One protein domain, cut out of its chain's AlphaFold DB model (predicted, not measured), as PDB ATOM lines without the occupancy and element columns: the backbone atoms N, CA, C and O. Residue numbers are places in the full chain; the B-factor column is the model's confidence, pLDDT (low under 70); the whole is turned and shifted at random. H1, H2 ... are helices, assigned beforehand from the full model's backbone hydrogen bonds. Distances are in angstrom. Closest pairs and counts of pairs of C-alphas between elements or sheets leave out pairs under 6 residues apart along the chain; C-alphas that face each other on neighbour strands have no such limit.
ATOM      1  N   LYS A  13     166.647 136.391 132.611       82.88
ATOM      2  CA  LYS A  13     167.482 137.584 132.808       82.88
ATOM      3  C   LYS A  13     167.480 138.533 131.606       82.88
ATOM      4  O   LYS A  13     167.565 139.739 131.808       82.88
ATOM      5  N   TRP A  14     167.460 138.002 130.381       82.12
ATOM      6  CA  TRP A  14     167.361 138.822 129.172       82.12
ATOM      7  C   TRP A  14     165.936 139.352 128.997       82.12
ATOM      8  O   TRP A  14     165.764 140.549 128.793       82.12
ATOM      9  N   LEU A  15     164.931 138.486 129.148       81.38
ATOM     10  CA  LEU A  15     163.520 138.840 128.970       81.38
ATOM     11  C   LEU A  15     163.057 139.948 129.930       81.38
ATOM     12  O   LEU A  15     162.261 140.792 129.541       81.38
ATOM     13  N   GLU A  16     163.612 140.021 131.142       81.00
ATOM     14  CA  GLU A  16     163.378 141.126 132.090       81.00
ATOM     15  C   GLU A  16     163.849 142.506 131.593       81.00
ATOM     16  O   GLU A  16     163.472 143.526 132.171       81.00
ATOM     17  N   LYS A  17     164.726 142.557 130.585       77.75
ATOM     18  CA  LYS A  17     165.252 143.794 129.977       77.75
ATOM     19  C   LYS A  17     164.833 143.971 128.524       77.75
ATOM     20  O   LYS A  17     165.173 144.984 127.910       77.75
ATOM     21  N   ASP A  18     164.140 142.987 127.967       76.88
ATOM     22  CA  ASP A  18     163.695 142.992 126.588       76.88
ATOM     23  C   ASP A  18     162.328 143.662 126.453       76.88
ATOM     24  O   ASP A  18     161.315 143.044 126.130       76.88
ATOM     25  N   ASP A  19     162.315 144.974 126.669       73.38
ATOM     26  CA  ASP A  19     161.090 145.779 126.636       73.38
ATOM     27  C   ASP A  19     160.442 145.846 125.237       73.38
ATOM     28  O   ASP A  19     159.354 146.398 125.079       73.38
ATOM     29  N   ARG A  20     161.125 145.344 124.196       74.88
ATOM     30  CA  ARG A  20     160.667 145.368 122.797       74.88
ATOM     31  C   ARG A  20     160.409 143.986 122.211       74.88
ATOM     32  O   ARG A  20     160.114 143.900 121.021       74.88
ATOM     33  N   VAL A  21     160.500 142.937 123.027       80.12
ATOM     34  CA  VAL A  21     160.251 141.553 122.605       80.12
ATOM     35  C   VAL A  21     161.150 141.159 121.416       80.12
ATOM     36  O   VAL A  21     160.739 140.469 120.486       80.12
ATOM     37  N   VAL A  22     162.406 141.631 121.403       82.31
ATOM     38  CA  VAL A  22     163.358 141.295 120.330       82.31
ATOM     39  C   VAL A  22     163.857 139.849 120.421       82.31
ATOM     40  O   VAL A  22     164.344 139.302 119.431       82.31
ATOM     41  N   ALA A  23     163.720 139.217 121.589       82.31
ATOM     42  CA  ALA A  23     164.055 137.822 121.842       82.31
ATOM     43  C   ALA A  23     163.273 136.865 120.944       82.31
ATOM     44  O   ALA A  23     163.852 135.868 120.512       82.31
ATOM     45  N   ASP A  24     162.013 137.172 120.628       83.75
ATOM     46  CA  ASP A  24     161.173 136.325 119.777       83.75
ATOM     47  C   ASP A  24     161.788 136.194 118.382       83.75
ATOM     48  O   ASP A  24     161.999 135.082 117.901       83.75
ATOM     49  N   TYR A  25     162.240 137.309 117.792       82.88
ATOM     50  CA  TYR A  25     162.939 137.283 116.503       82.88
ATOM     51  C   TYR A  25     164.202 136.416 116.547       82.88
ATOM     52  O   TYR A  25     164.513 135.700 115.595       82.88
ATOM     53  N   PHE A  26     164.956 136.467 117.647       82.94
ATOM     54  CA  PHE A  26     166.178 135.676 117.783       82.94
ATOM     55  C   PHE A  26     165.889 134.185 117.935       82.94
ATOM     56  O   PHE A  26     166.585 133.366 117.327       82.94
ATOM     57  N   CYS A  27     164.871 133.846 118.723       83.88
ATOM     58  CA  CYS A  27     164.421 132.475 118.926       83.88
ATOM     59  C   CYS A  27     163.912 131.868 117.614       83.88
ATOM     60  O   CYS A  27     164.366 130.785 117.241       83.88
ATOM     61  N   ASP A  28     163.070 132.596 116.876       86.44
ATOM     62  CA  ASP A  28     162.501 132.159 115.597       86.44
ATOM     63  C   ASP A  28     163.582 131.916 114.535       86.44
ATOM     64  O   ASP A  28     163.524 130.955 113.764       86.44
ATOM     65  N   LEU A  29     164.627 132.750 114.528       87.69
ATOM     66  CA  LEU A  29     165.764 132.615 113.616       87.69
ATOM     67  C   LEU A  29     166.804 131.579 114.072       87.69
ATOM     68  O   LEU A  29     167.732 131.265 113.316       87.69
ATOM     69  N   GLY A  30     166.653 131.019 115.276       87.88
ATOM     70  CA  GLY A  30     167.497 129.953 115.816       87.88
ATOM     71  C   GLY A  30     168.810 130.421 116.456       87.88
ATOM     72  O   GLY A  30     169.753 129.627 116.568       87.88
ATOM     73  N   PHE A  31     168.906 131.687 116.869       88.31
ATOM     74  CA  PHE A  31     170.048 132.186 117.637       88.31
ATOM     75  C   PHE A  31     170.003 131.668 119.078       88.31
ATOM     76  O   PHE A  31     168.957 131.617 119.714       88.31
ATOM     77  N   ARG A  32     171.166 131.280 119.610       87.31
ATOM     78  CA  ARG A  32     171.295 130.667 120.948       87.31
ATOM     79  C   ARG A  32     172.117 131.491 121.931       87.31
ATOM     80  O   ARG A  32     172.176 131.158 123.110       87.31
ATOM     81  N   SER A  33     172.777 132.540 121.453       88.88
ATOM     82  CA  SER A  33     173.586 133.434 122.283       88.88
ATOM     83  C   SER A  33     173.681 134.812 121.646       88.88
ATOM     84  O   SER A  33     173.807 134.884 120.422       88.88
ATOM     85  N   LEU A  34     173.734 135.878 122.449       88.06
ATOM     86  CA  LEU A  34     173.914 137.237 121.917       88.06
ATOM     87  C   LEU A  34     175.219 137.386 121.132       88.06
ATOM     88  O   LEU A  34     175.237 138.088 120.127       88.06
ATOM     89  N   LYS A  35     176.285 136.673 121.522       90.62
ATOM     90  CA  LYS A  35     177.557 136.636 120.785       90.62
ATOM     91  C   LYS A  35     177.365 136.372 119.289       90.62
ATOM     92  O   LYS A  35     177.951 137.062 118.469       90.62
ATOM     93  N   GLN A  36     176.498 135.418 118.945       90.88
ATOM     94  CA  GLN A  36     176.228 135.067 117.550       90.88
ATOM     95  C   GLN A  36     175.658 136.234 116.748       90.88
ATOM     96  O   GLN A  36     175.864 136.254 115.547       90.88
ATOM     97  N   ILE A  37     174.953 137.164 117.394       91.00
ATOM     98  CA  ILE A  37     174.385 138.359 116.764       91.00
ATOM     99  C   ILE A  37     175.440 139.465 116.715       91.00
ATOM    100  O   ILE A  37     175.583 140.128 115.694       91.00
ATOM    101  N   LEU A  38     176.211 139.636 117.795       92.88
ATOM    102  CA  LEU A  38     177.302 140.614 117.862       92.88
ATOM    103  C   LEU A  38     178.351 140.391 116.768       92.88
ATOM    104  O   LEU A  38     178.886 141.362 116.241       92.88
ATOM    105  N   ASP A  39     178.613 139.134 116.415       93.00
ATOM    106  CA  ASP A  39     179.595 138.772 115.394       93.00
ATOM    107  C   ASP A  39     179.075 138.962 113.949       93.00
ATOM    108  O   ASP A  39     179.875 138.914 113.011       93.00
ATOM    109  N   MET A  40     177.769 139.204 113.747       94.50
ATOM    110  CA  MET A  40     177.181 139.423 112.416       94.50
ATOM    111  C   MET A  40     177.441 140.830 111.894       94.50
ATOM    112  O   MET A  40     177.384 141.802 112.653       94.50
ATOM    113  N   ARG A  41     177.597 140.956 110.568       95.81
ATOM    114  CA  ARG A  41     177.513 142.255 109.887       95.81
ATOM    115  C   ARG A  41     176.097 142.809 110.021       95.81
ATOM    116  O   ARG A  41     175.118 142.069 109.909       95.81
ATOM    117  N   VAL A  42     175.970 144.124 110.178       95.44
ATOM    118  CA  VAL A  42     174.652 144.784 110.236       95.44
ATOM    119  C   VAL A  42     173.879 144.577 108.923       95.44
ATOM    120  O   VAL A  42     172.661 144.413 108.945       95.44
ATOM    121  N   PHE A  43     174.585 144.504 107.788       95.25
ATOM    122  CA  PHE A  43     174.012 144.150 106.483       95.25
ATOM    123  C   PHE A  43     173.399 142.748 106.482       95.25
ATOM    124  O   PHE A  43     172.262 142.582 106.048       95.25
ATOM    125  N   ASP A  44     174.120 141.750 107.001       94.62
ATOM    126  CA  ASP A  44     173.621 140.374 107.074       94.62
ATOM    127  C   ASP A  44     172.396 140.285 107.980       94.62
ATOM    128  O   ASP A  44     171.435 139.600 107.641       94.62
ATOM    129  N   LEU A  45     172.399 141.027 109.091       94.44
ATOM    130  CA  LEU A  45     171.269 141.083 110.012       94.44
ATOM    131  C   LEU A  45     170.012 141.686 109.355       94.44
ATOM    132  O   LEU A  45     168.925 141.151 109.551       94.44
ATOM    133  N   MET A  46     170.150 142.732 108.527       94.62
ATOM    134  CA  MET A  46     169.047 143.284 107.708       94.62
ATOM    135  C   MET A  46     168.595 142.352 106.574       94.62
ATOM    136  O   MET A  46     167.521 142.535 106.006       94.62
ATOM    137  N   ASN A  47     169.412 141.354 106.247       94.25
ATOM    138  CA  ASN A  47     169.136 140.333 105.244       94.25
ATOM    139  C   ASN A  47     168.579 139.028 105.844       94.25
ATOM    140  O   ASN A  47     168.371 138.059 105.107       94.25
ATOM    141  N   MET A  48     168.304 139.003 107.152       93.75
ATOM    142  CA  MET A  48     167.610 137.906 107.822       93.75
ATOM    143  C   MET A  48     166.096 138.048 107.670       93.75
ATOM    144  O   MET A  48     165.523 139.122 107.857       93.75
ATOM    145  N   GLN A  49     165.426 136.937 107.385       89.75
ATOM    146  CA  GLN A  49     163.979 136.892 107.241       89.75
ATOM    147  C   GLN A  49     163.271 137.444 108.487       89.75
ATOM    148  O   GLN A  49     163.582 137.084 109.614       89.75
ATOM    149  N   GLY A  50     162.303 138.337 108.275       85.06
ATOM    150  CA  GLY A  50     161.538 138.955 109.365       85.06
ATOM    151  C   GLY A  50     162.229 140.146 110.040       85.06
ATOM    152  O   GLY A  50     161.567 140.887 110.767       85.06
ATOM    153  N   LEU A  51     163.508 140.405 109.747       89.81
ATOM    154  CA  LEU A  51     164.244 141.559 110.257       89.81
ATOM    155  C   LEU A  51     164.388 142.634 109.180       89.81
ATOM    156  O   LEU A  51     165.369 142.695 108.445       89.81
ATOM    157  N   ASN A  52     163.409 143.536 109.111       87.00
ATOM    158  CA  ASN A  52     163.558 144.745 108.305       87.00
ATOM    159  C   ASN A  52     164.473 145.773 109.001       87.00
ATOM    160  O   ASN A  52     164.787 145.663 110.188       87.00
ATOM    161  N   ALA A  53     164.842 146.834 108.284       90.06
ATOM    162  CA  ALA A  53     165.733 147.868 108.811       90.06
ATOM    163  C   ALA A  53     165.184 148.637 110.034       90.06
ATOM    164  O   ALA A  53     165.946 149.333 110.689       90.06
ATOM    165  N   VAL A  54     163.895 148.560 110.365       91.00
ATOM    166  CA  VAL A  54     163.390 149.121 111.631       91.00
ATOM    167  C   VAL A  54     163.633 148.128 112.765       91.00
ATOM    168  O   VAL A  54     164.174 148.495 113.802       91.00
ATOM    169  N   ARG A  55     163.321 146.846 112.547       91.38
ATOM    170  CA  ARG A  55     163.526 145.782 113.543       91.38
ATOM    171  C   ARG A  55     164.991 145.589 113.896       91.38
ATOM    172  O   ARG A  55     165.311 145.398 115.064       91.38
ATOM    173  N   VAL A  56     165.886 145.707 112.919       93.62
ATOM    174  CA  VAL A  56     167.328 145.657 113.183       93.62
ATOM    175  C   VAL A  56     167.786 146.814 114.077       93.62
ATOM    176  O   VAL A  56     168.617 146.601 114.956       93.62
ATOM    177  N   GLU A  57     167.217 148.013 113.930       94.25
ATOM    178  CA  GLU A  57     167.519 149.127 114.837       94.25
ATOM    179  C   GLU A  57     167.093 148.805 116.275       94.25
ATOM    180  O   GLU A  57     167.866 148.995 117.213       94.25
ATOM    181  N   GLU A  58     165.885 148.263 116.449       91.38
ATOM    182  CA  GLU A  58     165.361 147.872 117.762       91.38
ATOM    183  C   GLU A  58     166.239 146.809 118.425       91.38
ATOM    184  O   GLU A  58     166.586 146.944 119.599       91.38
ATOM    185  N   VAL A  59     166.665 145.805 117.654       91.50
ATOM    186  CA  VAL A  59     167.622 144.777 118.080       91.50
ATOM    187  C   VAL A  59     168.918 145.407 118.592       91.50
ATOM    188  O   VAL A  59     169.363 145.090 119.697       91.50
ATOM    189  N   ILE A  60     169.517 146.318 117.822       93.50
ATOM    190  CA  ILE A  60     170.780 146.974 118.182       93.50
ATOM    191  C   ILE A  60     170.612 147.819 119.455       93.50
ATOM    192  O   ILE A  60     171.464 147.763 120.345       93.50
ATOM    193  N   ILE A  61     169.507 148.559 119.585       91.38
ATOM    194  CA  ILE A  61     169.220 149.376 120.775       91.38
ATOM    195  C   ILE A  61     169.041 148.494 122.019       91.38
ATOM    196  O   ILE A  61     169.596 148.814 123.072       91.38
ATOM    197  N   CYS A  62     168.310 147.379 121.922       90.12
ATOM    198  CA  CYS A  62     168.148 146.438 123.036       90.12
ATOM    199  C   CYS A  62     169.491 145.822 123.460       90.12
ATOM    200  O   CYS A  62     169.806 145.776 124.651       90.12
ATOM    201  N   LEU A  63     170.325 145.421 122.494       90.69
ATOM    202  CA  LEU A  63     171.672 144.908 122.764       90.69
ATOM    203  C   LEU A  63     172.550 145.944 123.476       90.69
ATOM    204  O   LEU A  63     173.213 145.607 124.458       90.69
ATOM    205  N   TYR A  64     172.520 147.202 123.034       91.81
ATOM    206  CA  TYR A  64     173.231 148.300 123.690       91.81
ATOM    207  C   TYR A  64     172.781 148.490 125.145       91.81
ATOM    208  O   TYR A  64     173.620 148.471 126.049       91.81
ATOM    209  N   LYS A  65     171.466 148.574 125.392       88.38
ATOM    210  CA  LYS A  65     170.908 148.735 126.745       88.38
ATOM    211  C   LYS A  65     171.309 147.604 127.695       88.38
ATOM    212  O   LYS A  65     171.494 147.830 128.888       88.38
ATOM    213  N   TRP A  66     171.451 146.383 127.184       87.69
ATOM    214  CA  TRP A  66     171.858 145.233 127.990       87.69
ATOM    215  C   TRP A  66     173.365 145.201 128.284       87.69
ATOM    216  O   TRP A  66     173.790 144.923 129.419       87.69
ATOM    217  N   LEU A  67     174.175 145.436 127.249       87.38
ATOM    218  CA  LEU A  67     175.614 145.178 127.269       87.38
ATOM    219  C   LEU A  67     176.426 146.362 127.782       87.38
ATOM    220  O   LEU A  67     177.354 146.151 128.564       87.38
ATOM    221  N   ASN A  68     176.088 147.573 127.345       84.62
ATOM    222  CA  ASN A  68     176.877 148.773 127.587       84.62
ATOM    223  C   ASN A  68     175.991 150.031 127.693       84.62
ATOM    224  O   ASN A  68     176.192 150.977 126.935       84.62
ATOM    225  N   PRO A  69     174.986 150.058 128.590       83.38
ATOM    226  CA  PRO A  69     174.118 151.219 128.716       83.38
ATOM    227  C   PRO A  69     174.886 152.404 129.302       83.38
ATOM    228  O   PRO A  69     175.455 152.315 130.390       83.38
ATOM    229  N   ASN A  70     174.827 153.542 128.622       86.88
ATOM    230  CA  ASN A  70     175.306 154.823 129.123       86.88
ATOM    231  C   ASN A  70     174.126 155.698 129.569       86.88
ATOM    232  O   ASN A  70     173.937 156.820 129.099       86.88
ATOM    233  N   THR A  71     173.306 155.147 130.470       84.88
ATOM    234  CA  THR A  71     171.982 155.680 130.832       84.88
ATOM    235  C   THR A  71     172.016 157.148 131.245       84.88
ATOM    236  O   THR A  71     171.190 157.919 130.778       84.88
ATOM    237  N   ALA A  72     172.997 157.563 132.050       86.75
ATOM    238  CA  ALA A  72     173.099 158.952 132.498       86.75
ATOM    239  C   ALA A  72     173.314 159.933 131.330       86.75
ATOM    240  O   ALA A  72     172.705 161.002 131.294       86.75
ATOM    241  N   ILE A  73     174.155 159.567 130.355       88.44
ATOM    242  CA  ILE A  73     174.385 160.386 129.159       88.44
ATOM    243  C   ILE A  73     173.162 160.335 128.242       88.44
ATOM    244  O   ILE A  73     172.740 161.372 127.737       88.44
ATOM    245  N   ASP A  74     172.568 159.157 128.052       88.94
ATOM    246  CA  ASP A  74     171.366 158.992 127.231       88.94
ATOM    247  C   ASP A  74     170.192 159.837 127.758       88.94
ATOM    248  O   ASP A  74     169.535 160.529 126.980       88.94
ATOM    249  N   GLU A  75     169.965 159.844 129.073       89.12
ATOM    250  CA  GLU A  75     168.933 160.654 129.729       89.12
ATOM    251  C   GLU A  75     169.237 162.152 129.640       89.12
ATOM    252  O   GLU A  75     168.349 162.943 129.316       89.12
ATOM    253  N   ALA A  76     170.488 162.559 129.870       89.81
ATOM    254  CA  ALA A  76     170.891 163.957 129.740       89.81
ATOM    255  C   ALA A  76     170.695 164.477 128.305       89.81
ATOM    256  O   ALA A  76     170.245 165.608 128.114       89.81
ATOM    257  N   ILE A  77     170.979 163.649 127.294       90.44
ATOM    258  CA  ILE A  77     170.723 163.973 125.885       90.44
ATOM    259  C   ILE A  77     169.219 164.043 125.607       90.44
ATOM    260  O   ILE A  77     168.771 164.980 124.947       90.44
ATOM    261  N   TYR A  78     168.440 163.067 126.087       88.00
ATOM    262  CA  TYR A  78     166.991 163.015 125.875       88.00
ATOM    263  C   TYR A  78     166.284 164.241 126.465       88.00
ATOM    264  O   TYR A  78     165.446 164.852 125.807       88.00
ATOM    265  N   ASN A  79     166.694 164.657 127.664       91.50
ATOM    266  CA  ASN A  79     166.164 165.838 128.340       91.50
ATOM    267  C   ASN A  79     166.741 167.164 127.807       91.50
ATOM    268  O   ASN A  79     166.420 168.227 128.335       91.50
ATOM    269  N   GLY A  80     167.623 167.128 126.798       88.62
ATOM    270  CA  GLY A  80     168.244 168.321 126.215       88.62
ATOM    271  C   GLY A  80     169.244 169.037 127.131       88.62
ATOM    272  O   GLY A  80     169.644 170.159 126.835       88.62
ATOM    273  N   MET A  81     169.666 168.400 128.226       89.94
ATOM    274  CA  MET A  81     170.625 168.951 129.193       89.94
ATOM    275  C   MET A  81     172.069 168.909 128.676       89.94
ATOM    276  O   MET A  81     172.940 169.604 129.194       89.94
ATOM    277  N   MET A  82     172.337 168.072 127.673       90.38
ATOM    278  CA  MET A  82     173.664 167.860 127.104       90.38
ATOM    279  C   MET A  82     173.569 167.585 125.599       90.38
ATOM    280  O   MET A  82     172.664 166.893 125.125       90.38
ATOM    281  N   SER A  83     174.531 168.102 124.831       87.00
ATOM    282  CA  SER A  83     174.723 167.707 123.438       87.00
ATOM    283  C   SER A  83     175.502 166.398 123.344       87.00
ATOM    284  O   SER A  83     176.263 166.030 124.229       87.00
ATOM    285  N   GLN A  84     175.319 165.692 122.235       85.75
ATOM    286  CA  GLN A  84     175.977 164.423 121.971       85.75
ATOM    287  C   GLN A  84     177.511 164.495 122.153       85.75
ATOM    288  O   GLN A  84     178.159 165.149 121.335       85.75
ATOM    289  N   PRO A  85     178.109 163.804 123.149       88.56
ATOM    290  CA  PRO A  85     179.542 163.924 123.432       88.56
ATOM    291  C   PRO A  85     180.418 162.994 122.578       88.56
ATOM    292  O   PRO A  85     181.629 163.184 122.494       88.56
ATOM    293  N   PHE A  86     179.831 161.964 121.958       89.94
ATOM    294  CA  PHE A  86     180.586 160.955 121.218       89.94
ATOM    295  C   PHE A  86     181.138 161.507 119.896       89.94
ATOM    296  O   PHE A  86     180.399 162.064 119.082       89.94
ATOM    297  N   LEU A  87     182.434 161.301 119.653       88.56
ATOM    298  CA  LEU A  87     183.114 161.790 118.455       88.56
ATOM    299  C   LEU A  87     182.900 160.840 117.269       88.56
ATOM    300  O   LEU A  87     183.390 159.714 117.257       88.56
ATOM    301  N   TYR A  88     182.228 161.318 116.221       90.38
ATOM    302  CA  TYR A  88     181.956 160.502 115.031       90.38
ATOM    303  C   TYR A  88     183.183 160.274 114.149       90.38
ATOM    304  O   TYR A  88     183.355 159.194 113.591       90.38
ATOM    305  N   THR A  89     184.040 161.286 114.004       88.44
ATOM    306  CA  THR A  89     185.163 161.244 113.060       88.44
ATOM    307  C   THR A  89     186.179 160.139 113.365       88.44
ATOM    308  O   THR A  89     186.544 159.441 112.421       88.44
ATOM    309  N   PRO A  90     186.641 159.935 114.617       90.94
ATOM    310  CA  PRO A  90     187.571 158.849 114.932       90.94
ATOM    311  C   PRO A  90     186.960 157.479 114.635       90.94
ATOM    312  O   PRO A  90     187.543 156.697 113.891       90.94
ATOM    313  N   TRP A  91     185.727 157.252 115.091       91.44
ATOM    314  CA  TRP A  91     185.037 155.982 114.885       91.44
ATOM    315  C   TRP A  91     184.848 155.658 113.395       91.44
ATOM    316  O   TRP A  91     185.092 154.538 112.957       91.44
ATOM    317  N   ARG A  92     184.495 156.658 112.574       88.88
ATOM    318  CA  ARG A  92     184.352 156.498 111.114       88.88
ATOM    319  C   ARG A  92     185.675 156.285 110.381       88.88
ATOM    320  O   ARG A  92     185.662 155.746 109.279       88.88
ATOM    321  N   LYS A  93     186.806 156.721 110.943       89.75
ATOM    322  CA  LYS A  93     188.133 156.444 110.369       89.75
ATOM    323  C   LYS A  93     188.543 154.988 110.567       89.75
ATOM    324  O   LYS A  93     189.219 154.453 109.692       89.75
ATOM    325  N   GLU A  94     188.143 154.390 111.683       89.44
ATOM    326  CA  GLU A  94     188.350 152.969 111.976       89.44
ATOM    327  C   GLU A  94     187.383 152.101 111.159       89.44
ATOM    328  O   GLU A  94     187.798 151.139 110.520       89.44
ATOM    329  N   HIS A  95     186.118 152.516 111.059       90.94
ATOM    330  CA  HIS A  95     185.051 151.790 110.365       90.94
ATOM    331  C   HIS A  95     184.731 152.428 109.005       90.94
ATOM    332  O   HIS A  95     183.648 152.984 108.796       90.94
ATOM    333  N   LYS A  96     185.706 152.397 108.084       89.31
ATOM    334  CA  LYS A  96     185.555 152.995 106.743       89.31
ATOM    335  C   LYS A  96     184.528 152.260 105.890       89.31
ATOM    336  O   LYS A  96     183.732 152.904 105.208       89.31
ATOM    337  N   ASP A  97     184.577 150.932 105.913       92.12
ATOM    338  CA  ASP A  97     183.647 150.097 105.169       92.12
ATOM    339  C   ASP A  97     182.387 149.846 105.997       92.12
ATOM    340  O   ASP A  97     182.405 149.110 106.982       92.12
ATOM    341  N   LEU A  98     181.282 150.465 105.579       92.56
ATOM    342  CA  LEU A  98     179.997 150.338 106.259       92.56
ATOM    343  C   LEU A  98     179.370 148.949 106.101       92.56
ATOM    344  O   LEU A  98     178.553 148.572 106.940       92.56
ATOM    345  N   ALA A  99     179.734 148.206 105.053       92.12
ATOM    346  CA  ALA A  99     179.208 146.868 104.803       92.12
ATOM    347  C   ALA A  99     179.852 145.820 105.721       92.12
ATOM    348  O   ALA A  99     179.220 144.814 106.039       92.12
ATOM    349  N   ALA A 100     181.086 146.063 106.174       93.44
ATOM    350  CA  ALA A 100     181.831 145.174 107.062       93.44
ATOM    351  C   ALA A 100     181.512 145.367 108.555       93.44
ATOM    352  O   ALA A 100     181.882 144.516 109.364       93.44
ATOM    353  N   ILE A 101     180.826 146.456 108.929       95.25
ATOM    354  CA  ILE A 101     180.531 146.779 110.333       95.25
ATOM    355  C   ILE A 101     179.694 145.675 110.968       95.25
ATOM    356  O   ILE A 101     178.598 145.347 110.489       95.25
ATOM    357  N   LYS A 102     180.183 145.152 112.092       95.81
ATOM    358  CA  LYS A 102     179.465 144.185 112.911       95.81
ATOM    359  C   LYS A 102     178.569 144.871 113.929       95.81
ATOM    360  O   LYS A 102     178.781 146.016 114.328       95.81
ATOM    361  N   VAL A 103     177.563 144.144 114.401       94.62
ATOM    362  CA  VAL A 103     176.684 144.618 115.479       94.62
ATOM    363  C   VAL A 103     177.495 144.906 116.748       94.62
ATOM    364  O   VAL A 103     177.249 145.906 117.425       94.62
ATOM    365  N   GLY A 104     178.490 144.066 117.045       93.00
ATOM    366  CA  GLY A 104     179.419 144.241 118.160       93.00
ATOM    367  C   GLY A 104     180.196 145.555 118.098       93.00
ATOM    368  O   GLY A 104     180.294 146.230 119.121       93.00
ATOM    369  N   ASP A 105     180.661 145.953 116.913       92.88
ATOM    370  CA  ASP A 105     181.422 147.194 116.713       92.88
ATOM    371  C   ASP A 105     180.592 148.426 117.091       92.88
ATOM    372  O   ASP A 105     181.112 149.395 117.637       92.88
ATOM    373  N   LEU A 106     179.273 148.383 116.878       91.69
ATOM    374  CA  LEU A 106     178.369 149.441 117.322       91.69
ATOM    375  C   LEU A 106     178.163 149.400 118.840       91.69
ATOM    376  O   LEU A 106     178.441 150.374 119.531       91.69
ATOM    377  N   VAL A 107     177.673 148.283 119.381       92.12
ATOM    378  CA  VAL A 107     177.146 148.261 120.759       92.12
ATOM    379  C   VAL A 107     178.224 148.150 121.840       92.12
ATOM    380  O   VAL A 107     177.987 148.552 122.979       92.12
ATOM    381  N   LEU A 108     179.401 147.609 121.514       90.81
ATOM    382  CA  LEU A 108     180.502 147.424 122.466       90.81
ATOM    383  C   LEU A 108     181.522 148.568 122.443       90.81
ATOM    384  O   LEU A 108     182.456 148.550 123.246       90.81
ATOM    385  N   THR A 109     181.353 149.564 121.566       89.75
ATOM    386  CA  THR A 109     182.256 150.718 121.513       89.75
ATOM    387  C   THR A 109     182.254 151.460 122.862       89.75
ATOM    388  O   THR A 109     181.191 151.863 123.347       89.75
ATOM    389  N   PRO A 110     183.424 151.675 123.494       86.94
ATOM    390  CA  PRO A 110     183.506 152.378 124.770       86.94
ATOM    391  C   PRO A 110     182.957 153.803 124.684       86.94
ATOM    392  O   PRO A 110     183.281 154.554 123.765       86.94
ATOM    393  N   GLY A 111     182.130 154.189 125.657       85.25
ATOM    394  CA  GLY A 111     181.570 155.541 125.739       85.25
ATOM    395  C   GLY A 111     180.545 155.884 124.654       85.25
ATOM    396  O   GLY A 111     180.098 157.031 124.602       85.25
ATOM    397  N   ILE A 112     180.152 154.923 123.809       90.38
ATOM    398  CA  ILE A 112     179.055 155.128 122.869       90.38
ATOM    399  C   ILE A 112     177.748 155.364 123.630       90.38
ATOM    400  O   ILE A 112     177.580 154.944 124.775       90.38
ATOM    401  N   ASN A 113     176.834 156.073 122.986       92.19
ATOM    402  CA  ASN A 113     175.506 156.346 123.505       92.19
ATOM    403  C   ASN A 113     174.449 156.068 122.429       92.19
ATOM    404  O   ASN A 113     174.777 155.875 121.251       92.19
ATOM    405  N   MET A 114     173.179 156.087 122.817       91.31
ATOM    406  CA  MET A 114     172.073 155.721 121.936       91.31
ATOM    407  C   MET A 114     171.999 156.616 120.691       91.31
ATOM    408  O   MET A 114     171.812 156.120 119.582       91.31
ATOM    409  N   LYS A 115     172.229 157.927 120.838       91.69
ATOM    410  CA  LYS A 115     172.181 158.881 119.718       91.69
ATOM    411  C   LYS A 115     173.317 158.661 118.708       91.69
ATOM    412  O   LYS A 115     173.098 158.821 117.508       91.69
ATOM    413  N   ALA A 116     174.504 158.253 119.166       92.94
ATOM    414  CA  ALA A 116     175.605 157.848 118.285       92.94
ATOM    415  C   ALA A 116     175.251 156.584 117.510       92.94
ATOM    416  O   ALA A 116     175.449 156.538 116.297       92.94
ATOM    417  N   ILE A 117     174.710 155.578 118.201       94.25
ATOM    418  CA  ILE A 117     174.298 154.317 117.580       94.25
ATOM    419  C   ILE A 117     173.283 154.585 116.475       94.25
ATOM    420  O   ILE A 117     173.486 154.125 115.356       94.25
ATOM    421  N   GLN A 118     172.250 155.383 116.749       93.94
ATOM    422  CA  GLN A 118     171.246 155.755 115.751       93.94
ATOM    423  C   GLN A 118     171.865 156.500 114.564       93.94
ATOM    424  O   GLN A 118     171.578 156.175 113.414       93.94
ATOM    425  N   HIS A 119     172.778 157.445 114.819       93.88
ATOM    426  CA  HIS A 119     173.482 158.166 113.758       93.88
ATOM    427  C   HIS A 119     174.286 157.229 112.839       93.88
ATOM    428  O   HIS A 119     174.221 157.346 111.611       93.88
ATOM    429  N   PHE A 120     175.041 156.288 113.411       94.56
ATOM    430  CA  PHE A 120     175.808 155.323 112.625       94.56
ATOM    431  C   PHE A 120     174.911 154.320 111.917       94.56
ATOM    432  O   PHE A 120     175.128 154.046 110.736       94.56
ATOM    433  N   TYR A 121     173.881 153.832 112.602       95.62
ATOM    434  CA  TYR A 121     172.902 152.923 112.037       95.62
ATOM    435  C   TYR A 121     172.205 153.535 110.823       95.62
ATOM    436  O   TYR A 121     172.127 152.897 109.778       95.62
ATOM    437  N   ASP A 122     171.802 154.804 110.891       95.56
ATOM    438  CA  ASP A 122     171.213 155.513 109.758       95.56
ATOM    439  C   ASP A 122     172.138 155.572 108.543       95.56
ATOM    440  O   ASP A 122     171.694 155.422 107.400       95.56
ATOM    441  N   ALA A 123     173.433 155.789 108.770       94.56
ATOM    442  CA  ALA A 123     174.415 155.789 107.698       94.56
ATOM    443  C   ALA A 123     174.608 154.386 107.095       94.56
ATOM    444  O   ALA A 123     174.673 154.263 105.872       94.56
ATOM    445  N   ILE A 124     174.660 153.346 107.931       95.38
ATOM    446  CA  ILE A 124     174.780 151.942 107.505       95.38
ATOM    447  C   ILE A 124     173.535 151.517 106.724       95.38
ATOM    448  O   ILE A 124     173.646 151.007 105.615       95.38
ATOM    449  N   ARG A 125     172.344 151.813 107.245       95.31
ATOM    450  CA  ARG A 125     171.052 151.563 106.601       95.31
ATOM    451  C   ARG A 125     170.978 152.209 105.218       95.31
ATOM    452  O   ARG A 125     170.579 151.565 104.251       95.31
ATOM    453  N   LYS A 126     171.396 153.474 105.093       95.62
ATOM    454  CA  LYS A 126     171.453 154.170 103.794       95.62
ATOM    455  C   LYS A 126     172.435 153.516 102.824       95.62
ATOM    456  O   LYS A 126     172.158 153.499 101.628       95.62
ATOM    457  N   ALA A 127     173.569 153.022 103.314       94.94
ATOM    458  CA  ALA A 127     174.535 152.300 102.491       94.94
ATOM    459  C   ALA A 127     173.976 150.945 102.033       94.94
ATOM    460  O   ALA A 127     174.094 150.615 100.858       94.94
ATOM    461  N   PHE A 128     173.291 150.219 102.919       94.94
ATOM    462  CA  PHE A 128     172.662 148.936 102.614       94.94
ATOM    463  C   PHE A 128     171.643 149.049 101.483       94.94
ATOM    464  O   PHE A 128     171.762 148.345 100.486       94.94
ATOM    465  N   PHE A 129     170.705 149.996 101.569       93.31
ATOM    466  CA  PHE A 129     169.694 150.191 100.522       93.31
ATOM    467  C   PHE A 129     170.261 150.616  99.160       93.31
ATOM    468  O   PHE A 129     169.563 150.517  98.156       93.31
ATOM    469  N   LYS A 130     171.503 151.112  99.122       94.44
ATOM    470  CA  LYS A 130     172.226 151.447  97.887       94.44
ATOM    471  C   LYS A 130     173.154 150.331  97.408       94.44
ATOM    472  O   LYS A 130     173.757 150.478  96.352       94.44
ATOM    473  N   SER A 131     173.326 149.281  98.201       93.62
ATOM    474  CA  SER A 131     174.209 148.165  97.883       93.62
ATOM    475  C   SER A 131     173.489 147.111  97.047       93.62
ATOM    476  O   SER A 131     172.276 146.940  97.162       93.62
ATOM    477  N   GLU A 132     174.262 146.339  96.287       92.44
ATOM    478  CA  GLU A 132     173.773 145.161  95.555       92.44
ATOM    479  C   GLU A 132     173.307 144.029  96.495       92.44
ATOM    480  O   GLU A 132     172.635 143.094  96.064       92.44
ATOM    481  N   GLU A 133     173.641 144.094  97.792       91.50
ATOM    482  CA  GLU A 133     173.173 143.125  98.792       91.50
ATOM    483  C   GLU A 133     171.699 143.333  99.177       91.50
ATOM    484  O   GLU A 133     171.104 142.437  99.781       91.50
ATOM    485  N   TYR A 134     171.107 144.492  98.859       91.56
ATOM    486  CA  TYR A 134     169.704 144.767  99.146       91.56
ATOM    487  C   TYR A 134     168.793 144.254  98.030       91.56
ATOM    488  O   TYR A 134     168.895 144.648  96.869       91.56
ATOM    489  N   ASN A 135     167.818 143.432  98.412       89.88
ATOM    490  CA  ASN A 135     166.766 142.975  97.519       89.88
ATOM    491  C   ASN A 135     165.394 143.201  98.161       89.88
ATOM    492  O   ASN A 135     165.072 142.635  99.199       89.88
ATOM    493  N   TRP A 136     164.554 144.013  97.520       86.00
ATOM    494  CA  TRP A 136     163.224 144.342  98.040       86.00
ATOM    495  C   TRP A 136     162.227 143.174  97.982       86.00
ATOM    496  O   TRP A 136     161.194 143.227  98.647       86.00
ATOM    497  N   ARG A 137     162.496 142.137  97.173       86.38
ATOM    498  CA  ARG A 137     161.592 140.989  96.998       86.38
ATOM    499  C   ARG A 137     161.864 139.852  97.975       86.38
ATOM    500  O   ARG A 137     160.933 139.126  98.313       86.38
ATOM    501  N   TRP A 138     163.116 139.668  98.389       87.81
ATOM    502  CA  TRP A 138     163.527 138.494  99.153       87.81
ATOM    503  C   TRP A 138     164.626 138.844 100.150       87.81
ATOM    504  O   TRP A 138     165.560 139.568  99.816       87.81
ATOM    505  N   TYR A 139     164.544 138.252 101.339       88.94
ATOM    506  CA  TYR A 139     165.654 138.207 102.286       88.94
ATOM    507  C   TYR A 139     166.670 137.143 101.854       88.94
ATOM    508  O   TYR A 139     166.293 136.110 101.297       88.94
ATOM    509  N   LYS A 140     167.955 137.380 102.131       90.12
ATOM    510  CA  LYS A 140     169.051 136.471 101.756       90.12
ATOM    511  C   LYS A 140     169.096 135.211 102.624       90.12
ATOM    512  O   LYS A 140     169.469 134.151 102.130       90.12
ATOM    513  N   PHE A 141     168.726 135.323 103.901       92.00
ATOM    514  CA  PHE A 141     168.829 134.238 104.876       92.00
ATOM    515  C   PHE A 141     167.495 133.999 105.575       92.00
ATOM    516  O   PHE A 141     166.917 134.921 106.148       92.00
ATOM    517  N   ARG A 142     167.019 132.752 105.595       90.19
ATOM    518  CA  ARG A 142     165.780 132.393 106.307       90.19
ATOM    519  C   ARG A 142     165.994 132.158 107.796       90.19
ATOM    520  O   ARG A 142     165.085 132.355 108.590       90.19
ATOM    521  N   ASN A 143     167.182 131.701 108.178       90.44
ATOM    522  CA  ASN A 143     167.538 131.391 109.561       90.44
ATOM    523  C   ASN A 143     169.061 131.389 109.751       90.44
ATOM    524  O   ASN A 143     169.842 131.452 108.797       90.44
ATOM    525  N   ARG A 144     169.492 131.266 111.010       90.19
ATOM    526  CA  ARG A 144     170.908 131.250 111.395       90.19
ATOM    527  C   ARG A 144     171.695 130.103 110.755       90.19
ATOM    528  O   ARG A 144     172.884 130.260 110.492       90.19
ATOM    529  N   SER A 145     171.081 128.945 110.515       89.31
ATOM    530  CA  SER A 145     171.775 127.796 109.910       89.31
ATOM    531  C   SER A 145     172.170 128.069 108.459       89.31
ATOM    532  O   SER A 145     173.279 127.719 108.049       89.31
ATOM    533  N   GLU A 146     171.304 128.743 107.695       91.88
ATOM    534  CA  GLU A 146     171.628 129.200 106.340       91.88
ATOM    535  C   GLU A 146     172.740 130.243 106.348       91.88
ATOM    536  O   GLU A 146     173.693 130.112 105.581       91.88
ATOM    537  N   TYR A 147     172.667 131.213 107.262       91.69
ATOM    538  CA  TYR A 147     173.713 132.220 107.432       91.69
ATOM    539  C   TYR A 147     175.087 131.592 107.712       91.69
ATOM    540  O   TYR A 147     176.071 131.917 107.056       91.69
ATOM    541  N   VAL A 148     175.166 130.622 108.627       89.94
ATOM    542  CA  VAL A 148     176.437 129.940 108.927       89.94
ATOM    543  C   VAL A 148     176.938 129.095 107.763       89.94
ATOM    544  O   VAL A 148     178.140 129.024 107.525       89.94
ATOM    545  N   THR A 149     176.032 128.472 107.012       91.38
ATOM    546  CA  THR A 149     176.412 127.729 105.804       91.38
ATOM    547  C   THR A 149     176.976 128.667 104.738       91.38
ATOM    548  O   THR A 149     177.940 128.312 104.066       91.38
ATOM    549  N   TYR A 150     176.386 129.856 104.592       89.81
ATOM    550  CA  TYR A 150     176.884 130.906 103.712       89.81
ATOM    551  C   TYR A 150     178.279 131.372 104.135       89.81
ATOM    552  O   TYR A 150     179.178 131.367 103.301       89.81
ATOM    553  N   LEU A 151     178.479 131.689 105.419       87.75
ATOM    554  CA  LEU A 151     179.787 132.098 105.938       87.75
ATOM    555  C   LEU A 151     180.865 131.055 105.650       87.75
ATOM    556  O   LEU A 151     181.874 131.392 105.049       87.75
ATOM    557  N   ARG A 152     180.611 129.780 105.973       87.69
ATOM    558  CA  ARG A 152     181.583 128.704 105.736       87.69
ATOM    559  C   ARG A 152     181.976 128.591 104.261       87.69
ATOM    560  O   ARG A 152     183.143 128.428 103.951       87.69
ATOM    561  N   LYS A 153     181.009 128.705 103.345       85.44
ATOM    562  CA  LYS A 153     181.279 128.659 101.897       85.44
ATOM    563  C   LYS A 153     182.097 129.853 101.403       85.44
ATOM    564  O   LYS A 153     182.825 129.708 100.432       85.44
ATOM    565  N   HIS A 154     181.926 131.018 102.022       77.12
ATOM    566  CA  HIS A 154     182.688 132.215 101.678       77.12
ATOM    567  C   HIS A 154     184.088 132.208 102.305       77.12
ATOM    568  O   HIS A 154     185.021 132.635 101.643       77.12
ATOM    569  N   GLU A 155     184.250 131.652 103.509       72.12
ATOM    570  CA  GLU A 155     185.559 131.427 104.143       72.12
ATOM    571  C   GLU A 155     186.387 130.350 103.419       72.12
ATOM    572  O   GLU A 155     187.605 130.427 103.403       72.12
ATOM    573  N   GLU A 156     185.746 129.346 102.808       61.34
ATOM    574  CA  GLU A 156     186.414 128.312 101.996       61.34
ATOM    575  C   GLU A 156     186.808 128.798 100.584       61.34
ATOM    576  O   GLU A 156     187.527 128.092  99.874       61.34
ATOM    577  N   ALA A 157     186.304 129.958 100.150       54.84
ATOM    578  CA  ALA A 157     186.522 130.517  98.814       54.84
ATOM    579  C   ALA A 157     187.555 131.662  98.773       54.84
ATOM    580  O   ALA A 157     187.908 132.102  97.675       54.84
TER     581      ALA A 157
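What this domain is: This is residues 13 to 157 of the 158 residues of an uncharacterized protein of Firmicutes bacterium CAG:103 (UniProt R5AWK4). Two long helices, H8 and H4, lie side by side running opposite ways and form the core, with the short H3 packed on both and the short H7 packed on H4. H2 packs on H7, H1, H5 and H6 lie round this core, and H9 lies beyond a long link, with residues 151 to 157 sticking out. The printed part has 145 residues with nine named helices, H1 to H9 in that order along the chain, and no named strand; its class is all helix. It is compact, with a radius of gyration of the C-alphas of 15.6 A, and spans 48 by 36 by 27 A.

Where its parts are: H8, the longest helix, covers residues 114 to 129 and 22.2 A, from C-alpha 114 at (172.073, 155.721, 121.936) to C-alpha 129 at (169.694, 150.191, 100.522). H4 is residues 53 to 67, 21.1 A long. H3 is residues 42 to 46, H7 is 103 to 107 and H2 is 34 to 38. H1, residues 22 to 28, begins with C-alpha 22 at (163.358, 141.295, 120.330). H5 is residues 71 to 78 and H6 is 88 to 94. H9, residues 144 to 155, is 16.3 A long and ends with C-alpha 155 at (185.559, 131.427, 104.143).

How they stand to each other: H4 is the hub, touching H1, H3, H7 and H8. H8 and H4 come closest at the C-alphas of Arg 125 and Ala 53, 6.8 A apart; they run opposite ways at a shallow tilt of 33 degrees, only just short of steep. H3 touches H8 with residues 124 to 128 of H8 alone, closest at the C-alphas of Phe 43 and Phe 128, 6.3 A. H3 touches H4 with residues 53 to 56 of H4 alone, closest at the C-alphas of Met 46 and Ala 53, 5.8 A. H7 touches H4, closest at the C-alphas of Val 107 and Tyr 64, 4.9 A. H7 and H8 only just touch, with 3 pairs of C-alphas within 8 A, the closest being Leu 106 and Ile 117, 6.4 A. H2 touches H7, closest at the C-alphas of Leu 38 and Gly 104, 4.2 A. H1 and H4 only just touch, with 3 pairs of C-alphas within 8 A, the closest being Val 22 and Val 59, 5.9 A. H5 and H6 are each close to H8 but not clearly touching: the closest C-alphas are those of Asp 74 and Met 114, 6.3 A, and of Tyr 88 and Ala 116, 7.6 A. H9 touches no helix. Every O i to N i+4 pair is within hydrogen-bond range in H1, H2, H3, H5, H6, H7, H8 and H9; in H4 10 of 11 are.

The domain as a whole: The two C-alphas farthest apart, those of Met 81 and Ala 157, are 51.5 A from each other. The printed part has no cut. The link from H8 to H9, residues 130 to 143, is long. The mean pLDDT of the printed part is 89.1, and residues 156 to 157 are under 70.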